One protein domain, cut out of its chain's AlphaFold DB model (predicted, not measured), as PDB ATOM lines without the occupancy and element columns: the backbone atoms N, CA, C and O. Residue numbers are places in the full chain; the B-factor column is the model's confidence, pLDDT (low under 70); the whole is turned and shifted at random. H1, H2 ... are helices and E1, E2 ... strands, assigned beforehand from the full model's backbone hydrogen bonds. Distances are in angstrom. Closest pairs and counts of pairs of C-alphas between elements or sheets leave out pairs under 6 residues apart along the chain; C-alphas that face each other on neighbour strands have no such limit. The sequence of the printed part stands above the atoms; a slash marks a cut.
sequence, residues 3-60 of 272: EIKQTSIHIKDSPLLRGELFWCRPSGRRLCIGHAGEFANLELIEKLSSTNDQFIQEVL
ATOM      1  N   GLU A   3     220.746 181.112 188.023       93.00
ATOM      2  CA  GLU A   3     219.889 181.704 186.986       93.00
ATOM      3  C   GLU A   3     220.401 181.324 185.591       93.00
ATOM      4  O   GLU A   3     221.589 181.478 185.291       93.00
ATOM      5  N   ILE A   4     219.498 180.870 184.722       93.44
ATOM      6  CA  ILE A   4     219.785 180.589 183.313       93.44
ATOM      7  C   ILE A   4     218.884 181.464 182.447       93.44
ATOM      8  O   ILE A   4     217.675 181.531 182.653       93.44
ATOM      9  N   LYS A   5     219.474 182.146 181.462       94.38
ATOM     10  CA  LYS A   5     218.708 182.879 180.451       94.38
ATOM     11  C   LYS A   5     218.170 181.899 179.419       94.38
ATOM     12  O   LYS A   5     218.935 181.108 178.876       94.38
ATOM     13  N   GLN A   6     216.882 182.003 179.131       93.12
ATOM     14  CA  GLN A   6     216.169 181.151 178.189       93.12
ATOM     15  C   GLN A   6     215.519 181.996 177.087       93.12
ATOM     16  O   GLN A   6     215.219 183.179 177.281       93.12
ATOM     17  N   THR A   7     215.305 181.376 175.930       94.19
ATOM     18  CA  THR A   7     214.484 181.911 174.834       94.19
ATOM     19  C   THR A   7     213.240 181.048 174.692       94.19
ATOM     20  O   THR A   7     213.209 179.907 175.158       94.19
ATOM     21  N   SER A   8     212.219 181.563 174.013       93.69
ATOM     22  CA  SER A   8     211.015 180.794 173.700       93.69
ATOM     23  C   SER A   8     211.305 179.493 172.940       93.69
ATOM     24  O   SER A   8     210.612 178.507 173.163       93.69
ATOM     25  N   ILE A   9     212.347 179.464 172.098       93.19
ATOM     26  CA  ILE A   9     212.781 178.258 171.372       93.19
ATOM     27  C   ILE A   9     213.308 177.208 172.353       93.19
ATOM     28  O   ILE A   9     212.805 176.092 172.365       93.19
ATOM     29  N   HIS A  10     214.240 177.579 173.238       92.00
ATOM     30  CA  HIS A  10     214.799 176.629 174.206       92.00
ATOM     31  C   HIS A  10     213.730 176.035 175.133       92.00
ATOM     32  O   HIS A  10     213.815 174.868 175.500       92.00
ATOM     33  N   ILE A  11     212.711 176.822 175.501       91.56
ATOM     34  CA  ILE A  11     211.621 176.329 176.354       91.56
ATOM     35  C   ILE A  11     210.673 175.406 175.575       91.56
ATOM     36  O   ILE A  11     210.143 174.463 176.150       91.56
ATOM     37  N   LYS A  12     210.467 175.635 174.270       88.81
ATOM     38  CA  LYS A  12     209.694 174.715 173.418       88.81
ATOM     39  C   LYS A  12     210.401 173.361 173.268       88.81
ATOM     40  O   LYS A  12     209.723 172.342 173.276       88.81
ATOM     41  N   ASP A  13     211.731 173.355 173.194       86.06
ATOM     42  CA  ASP A  13     212.526 172.123 173.079       86.06
ATOM     43  C   ASP A  13     212.603 171.333 174.400       86.06
ATOM     44  O   ASP A  13     212.795 170.118 174.396       86.06
ATOM     45  N   SER A  14     212.466 172.011 175.544       85.19
ATOM     46  CA  SER A  14     212.471 171.394 176.874       85.19
ATOM     47  C   SER A  14     211.399 172.040 177.763       85.19
ATOM     48  O   SER A  14     211.699 172.939 178.556       85.19
ATOM     49  N   PRO A  15     210.128 171.620 177.615       88.12
ATOM     50  CA  PRO A  15     209.006 172.283 178.271       88.12
ATOM     51  C   PRO A  15     208.919 171.990 179.772       88.12
ATOM     52  O   PRO A  15     208.317 172.780 180.495       88.12
ATOM     53  N   LEU A  16     209.513 170.902 180.271       89.25
ATOM     54  CA  LEU A  16     209.519 170.585 181.700       89.25
ATOM     55  C   LEU A  16     210.463 171.524 182.475       89.25
ATOM     56  O   LEU A  16     211.679 171.537 182.278       89.25
ATOM     57  N   LEU A  17     209.907 172.315 183.392       90.94
ATOM     58  CA  LEU A  17     210.614 173.398 184.068       90.94
ATOM     59  C   LEU A  17     211.473 172.908 185.241       90.94
ATOM     60  O   LEU A  17     210.963 172.499 186.280       90.94
ATOM     61  N   ARG A  18     212.798 173.058 185.126       90.81
ATOM     62  CA  ARG A  18     213.810 172.727 186.159       90.81
ATOM     63  C   ARG A  18     213.820 173.664 187.379       90.81
ATOM     64  O   ARG A  18     214.663 173.548 188.270       90.81
ATOM     65  N   GLY A  19     212.945 174.659 187.385       90.44
ATOM     66  CA  GLY A  19     212.982 175.785 188.302       90.44
ATOM     67  C   GLY A  19     211.901 176.808 187.983       90.44
ATOM     68  O   GLY A  19     211.141 176.630 187.029       90.44
ATOM     69  N   GLU A  20     211.873 177.896 188.743       93.50
ATOM     70  CA  GLU A  20     210.903 178.976 188.552       93.50
ATOM     71  C   GLU A  20     211.185 179.715 187.240       93.50
ATOM     72  O   GLU A  20     212.304 180.182 187.004       93.50
ATOM     73  N   LEU A  21     210.175 179.813 186.373       96.06
ATOM     74  CA  LEU A  21     210.283 180.478 185.081       96.06
ATOM     75  C   LEU A  21     209.722 181.896 185.159       96.06
ATOM     76  O   LEU A  21     208.545 182.114 185.449       96.06
ATOM     77  N   PHE A  22     210.552 182.866 184.792       96.94
ATOM     78  CA  PHE A  22     210.203 184.277 184.762       96.94
ATOM     79  C   PHE A  22     210.257 184.838 183.346       96.94
ATOM     80  O   PHE A  22     211.252 184.683 182.640       96.94
ATOM     81  N   TRP A  23     209.235 185.601 182.968       97.56
ATOM     82  CA  TRP A  23     209.286 186.482 181.805       97.56
ATOM     83  C   TRP A  23     209.793 187.870 182.206       97.56
ATOM     84  O   TRP A  23     209.281 188.496 183.142       97.56
ATOM     85  N   CYS A  24     210.796 188.372 181.488       95.88
ATOM     86  CA  CYS A  24     211.343 189.707 181.692       95.88
ATOM     87  C   CYS A  24     210.587 190.714 180.824       95.88
ATOM     88  O   CYS A  24     210.645 190.674 179.597       95.88
ATOM     89  N   ARG A  25     209.899 191.669 181.452       93.25
ATOM     90  CA  ARG A  25     209.249 192.772 180.732       93.25
ATOM     91  C   ARG A  25     210.304 193.708 180.132       93.25
ATOM     92  O   ARG A  25     211.362 193.872 180.740       93.25
ATOM     93  N   PRO A  26     209.985 194.457 179.058       90.00
ATOM     94  CA  PRO A  26     210.860 195.518 178.544       90.00
ATOM     95  C   PRO A  26     211.266 196.560 179.600       90.00
ATOM     96  O   PRO A  26     212.320 197.176 179.501       90.00
ATOM     97  N   SER A  27     210.444 196.747 180.641       90.62
ATOM     98  CA  SER A  27     210.737 197.631 181.776       90.62
ATOM     99  C   SER A  27     211.755 197.072 182.780       90.62
ATOM    100  O   SER A  27     212.071 197.751 183.754       90.62
ATOM    101  N   GLY A  28     212.219 195.832 182.604       87.00
ATOM    102  CA  GLY A  28     213.124 195.130 183.519       87.00
ATOM    103  C   GLY A  28     212.435 194.410 184.685       87.00
ATOM    104  O   GLY A  28     213.098 193.697 185.434       87.00
ATOM    105  N   ARG A  29     211.111 194.548 184.854       92.50
ATOM    106  CA  ARG A  29     210.361 193.782 185.870       92.50
ATOM    107  C   ARG A  29     210.191 192.323 185.441       92.50
ATOM    108  O   ARG A  29     209.858 192.063 184.286       92.50
ATOM    109  N   ARG A  30     210.340 191.398 186.388       93.44
ATOM    110  CA  ARG A  30     210.137 189.954 186.193       93.44
ATOM    111  C   ARG A  30     208.715 189.552 186.593       93.44
ATOM    112  O   ARG A  30     208.186 190.066 187.578       93.44
ATOM    113  N   LEU A  31     208.101 188.660 185.824       94.19
ATOM    114  CA  LEU A  31     206.821 188.022 186.138       94.19
ATOM    115  C   LEU A  31     207.038 186.509 186.190       94.19
ATOM    116  O   LEU A  31     207.480 185.957 185.187       94.19
ATOM    117  N   CYS A  32     206.731 185.865 187.317       94.56
ATOM    118  CA  CYS A  32     206.725 184.403 187.416       94.56
ATOM    119  C   CYS A  32     205.561 183.852 186.589       94.56
ATOM    120  O   CYS A  32     204.432 184.322 186.742       94.56
ATOM    121  N   ILE A  33     205.845 182.920 185.684       94.06
ATOM    122  CA  ILE A  33     204.877 182.371 184.721       94.06
ATOM    123  C   ILE A  33     204.828 180.839 184.712       94.06
ATOM    124  O   ILE A  33     204.048 180.272 183.953       94.06
ATOM    125  N   GLY A  34     205.650 180.178 185.523       90.00
ATOM    126  CA  GLY A  34     205.618 178.732 185.702       90.00
ATOM    127  C   GLY A  34     206.517 178.312 186.854       90.00
ATOM    128  O   GLY A  34     207.530 178.969 187.110       90.00
ATOM    129  N   HIS A  35     206.135 177.235 187.530       89.12
ATOM    130  CA  HIS A  35     206.844 176.727 188.697       89.12
ATOM    131  C   HIS A  35     207.689 175.502 188.357       89.12
ATOM    132  O   HIS A  35     207.492 174.837 187.337       89.12
ATOM    133  N   ALA A  36     208.634 175.179 189.234       86.56
ATOM    134  CA  ALA A  36     209.460 173.995 189.058       86.56
ATOM    135  C   ALA A  36     208.623 172.692 189.037       86.56
ATOM    136  O   ALA A  36     207.677 172.513 189.811       86.56
ATOM    137  N   GLY A  37     208.980 171.766 188.142       82.94
ATOM    138  CA  GLY A  37     208.264 170.505 187.918       82.94
ATOM    139  C   GLY A  37     206.951 170.649 187.143       82.94
ATOM    140  O   GLY A  37     206.152 169.715 187.131       82.94
ATOM    141  N   GLU A  38     206.689 171.808 186.537       85.38
ATOM    142  CA  GLU A  38     205.554 172.018 185.632       85.38
ATOM    143  C   GLU A  38     206.002 172.003 184.179       85.38
ATOM    144  O   GLU A  38     207.133 172.365 183.863       85.38
ATOM    145  N   PHE A  39     205.093 171.629 183.283       88.06
ATOM    146  CA  PHE A  39     205.282 171.891 181.864       88.06
ATOM    147  C   PHE A  39     204.965 173.354 181.571       88.06
ATOM    148  O   PHE A  39     203.952 173.900 182.017       88.06
ATOM    149  N   ALA A  40     205.843 173.991 180.810       90.00
ATOM    150  CA  ALA A  40     205.694 175.364 180.390       90.00
ATOM    151  C   ALA A  40     204.397 175.552 179.591       90.00
ATOM    152  O   ALA A  40     204.110 174.806 178.654       90.00
ATOM    153  N   ASN A  41     203.632 176.599 179.906       90.06
ATOM    154  CA  ASN A  41     202.482 176.978 179.093       90.06
ATOM    155  C   ASN A  41     202.974 177.586 177.768       90.06
ATOM    156  O   ASN A  41     203.251 178.786 177.684       90.06
ATOM    157  N   LEU A  42     203.100 176.746 176.740       90.12
ATOM    158  CA  LEU A  42     203.669 177.133 175.449       90.12
ATOM    159  C   LEU A  42     202.851 178.225 174.744       90.12
ATOM    160  O   LEU A  42     203.437 179.106 174.115       90.12
ATOM    161  N   GLU A  43     201.524 178.238 174.910       90.12
ATOM    162  CA  GLU A  43     200.672 179.308 174.375       90.12
ATOM    163  C   GLU A  43     200.967 180.659 175.034       90.12
ATOM    164  O   GLU A  43     201.004 181.699 174.370       90.12
ATOM    165  N   LEU A  44     201.166 180.669 176.355       92.81
ATOM    166  CA  LEU A  44     201.540 181.873 177.089       92.81
ATOM    167  C   LEU A  44     202.940 182.338 176.685       92.81
ATOM    168  O   LEU A  44     203.135 183.530 176.454       92.81
ATOM    169  N   ILE A  45     203.897 181.417 176.558       94.56
ATOM    170  CA  ILE A  45     205.263 181.736 176.125       94.56
ATOM    171  C   ILE A  45     205.261 182.374 174.744       94.56
ATOM    172  O   ILE A  45     205.915 183.395 174.556       94.56
ATOM    173  N   GLU A  46     204.499 181.829 173.800       94.69
ATOM    174  CA  GLU A  46     204.385 182.381 172.451       94.69
ATOM    175  C   GLU A  46     203.753 183.779 172.439       94.69
ATOM    176  O   GLU A  46     204.237 184.692 171.765       94.69
ATOM    177  N   LYS A  47     202.717 183.998 173.258       94.94
ATOM    178  CA  LYS A  47     202.125 185.332 173.439       94.94
ATOM    179  C   LYS A  47     203.144 186.323 174.005       94.94
ATOM    180  O   LYS A  47     203.236 187.447 173.515       94.94
ATOM    181  N   LEU A  48     203.914 185.932 175.017       95.19
ATOM    182  CA  LEU A  48     204.879 186.811 175.683       95.19
ATOM    183  C   LEU A  48     206.132 187.076 174.833       95.19
ATOM    184  O   LEU A  48     206.629 188.208 174.820       95.19
ATOM    185  N   SER A  49     206.605 186.083 174.078       95.00
ATOM    186  CA  SER A  49     207.788 186.207 173.220       95.00
ATOM    187  C   SER A  49     207.569 187.181 172.061       95.00
ATOM    188  O   SER A  49     208.502 187.882 171.676       95.00
ATOM    189  N   SER A  50     206.321 187.336 171.594       94.00
ATOM    190  CA  SER A  50     205.944 188.378 170.622       94.00
ATOM    191  C   SER A  50     206.220 189.810 171.111       94.00
ATOM    192  O   SER A  50     206.434 190.711 170.302       94.00
ATOM    193  N   THR A  51     206.221 190.026 172.432       92.69
ATOM    194  CA  THR A  51     206.485 191.331 173.055       92.69
ATOM    195  C   THR A  51     207.954 191.485 173.442       92.69
ATOM    196  O   THR A  51     208.546 192.537 173.210       92.69
ATOM    197  N   ASN A  52     208.531 190.469 174.086       92.94
ATOM    198  CA  ASN A  52     209.943 190.431 174.460       92.94
ATOM    199  C   ASN A  52     210.357 188.982 174.724       92.94
ATOM    200  O   ASN A  52     209.895 188.386 175.698       92.94
ATOM    201  N   ASP A  53     211.241 188.430 173.899       94.75
ATOM    202  CA  ASP A  53     211.720 187.051 174.040       94.75
ATOM    203  C   ASP A  53     212.878 186.959 175.047       94.75
ATOM    204  O   ASP A  53     214.028 186.688 174.705       94.75
ATOM    205  N   GLN A  54     212.583 187.282 176.307       96.00
ATOM    206  CA  GLN A  54     213.547 187.204 177.401       96.00
ATOM    207  C   GLN A  54     212.937 186.477 178.589       96.00
ATOM    208  O   GLN A  54     212.079 187.013 179.297       96.00
ATOM    209  N   PHE A  55     213.444 185.273 178.833       97.06
ATOM    210  CA  PHE A  55     213.050 184.441 179.954       97.06
ATOM    211  C   PHE A  55     214.257 184.148 180.846       97.06
ATOM    212  O   PHE A  55     215.401 184.100 180.389       97.06
ATOM    213  N   ILE A  56     214.003 183.982 182.138       96.62
ATOM    214  CA  ILE A  56     214.999 183.568 183.126       96.62
ATOM    215  C   ILE A  56     214.414 182.393 183.887       96.62
ATOM    216  O   ILE A  56     213.275 182.472 184.336       96.62
ATOM    217  N   GLN A  57     215.192 181.329 184.038       94.88
ATOM    218  CA  GLN A  57     214.846 180.204 184.890       94.88
ATOM    219  C   GLN A  57     215.775 180.178 186.102       94.88
ATOM    220  O   GLN A  57     216.997 180.100 185.953       94.88
ATOM    221  N   GLU A  58     215.197 180.267 187.297       94.31
ATOM    222  CA  GLU A  58     215.901 180.056 188.562       94.31
ATOM    223  C   GLU A  58     215.900 178.557 188.867       94.31
ATOM    224  O   GLU A  58     214.915 178.017 189.362       94.31
ATOM    225  N   VAL A  59     216.992 177.871 188.519       91.00
ATOM    226  CA  VAL A  59     217.105 176.412 188.646       91.00
ATOM    227  C   VAL A  59     217.113 176.006 190.118       91.00
ATOM    228  O   VAL A  59     217.935 176.502 190.903       91.00
ATOM    229  N   LEU A  60     216.199 175.092 190.456       88.38
ATOM    230  CA  LEU A  60     216.013 174.558 191.805       88.38
ATOM    231  C   LEU A  60     216.549 173.132 191.965       88.38
ATOM    232  O   LEU A  60     216.876 172.754 193.086       88.38
TER     233      LEU A  60
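This is residues 3 to 60 of the 272 residues of an uncharacterized protein of Halobacteriovorax sp. BL9 (UniProt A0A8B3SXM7). A strongly twisted four-stranded sheet has two short helices, H1 and H2, side by side over it. The 58 printed residues, class mixed, hold E1, H1, E2, E3, H2, E4 in turn; the sheet, E1 E4 E2 E3, is antiparallel. The whole is compact, radius of gyration of the C-alphas 10.0 A, spans 27 by 20 by 14 A.

Within hydrogen-bond range, inner strands E4, residues 55 to 59, and E2, residues 19 to 24, have N 22 and O 56, 2.8 A; edge strand E1, residues 3 to 6, and E4 have N 4 and O 57, 2.9 A; the hairpin of E2 and E3, residues 30 to 34, has N 33 and O 21, 2.8 A. H1, residues 8 to 13, touches H2, residues 42 to 49, opposite ways, closest at C-alphas 8 and 45, 6.3 A. Both only graze the sheet.

E2 measures 15.5 A. C-alpha 3 is at (219.889, 181.704, 186.986), C-alpha 59 at (217.105, 176.412, 188.646).

The printed part has no cut; no printed residue is under 70.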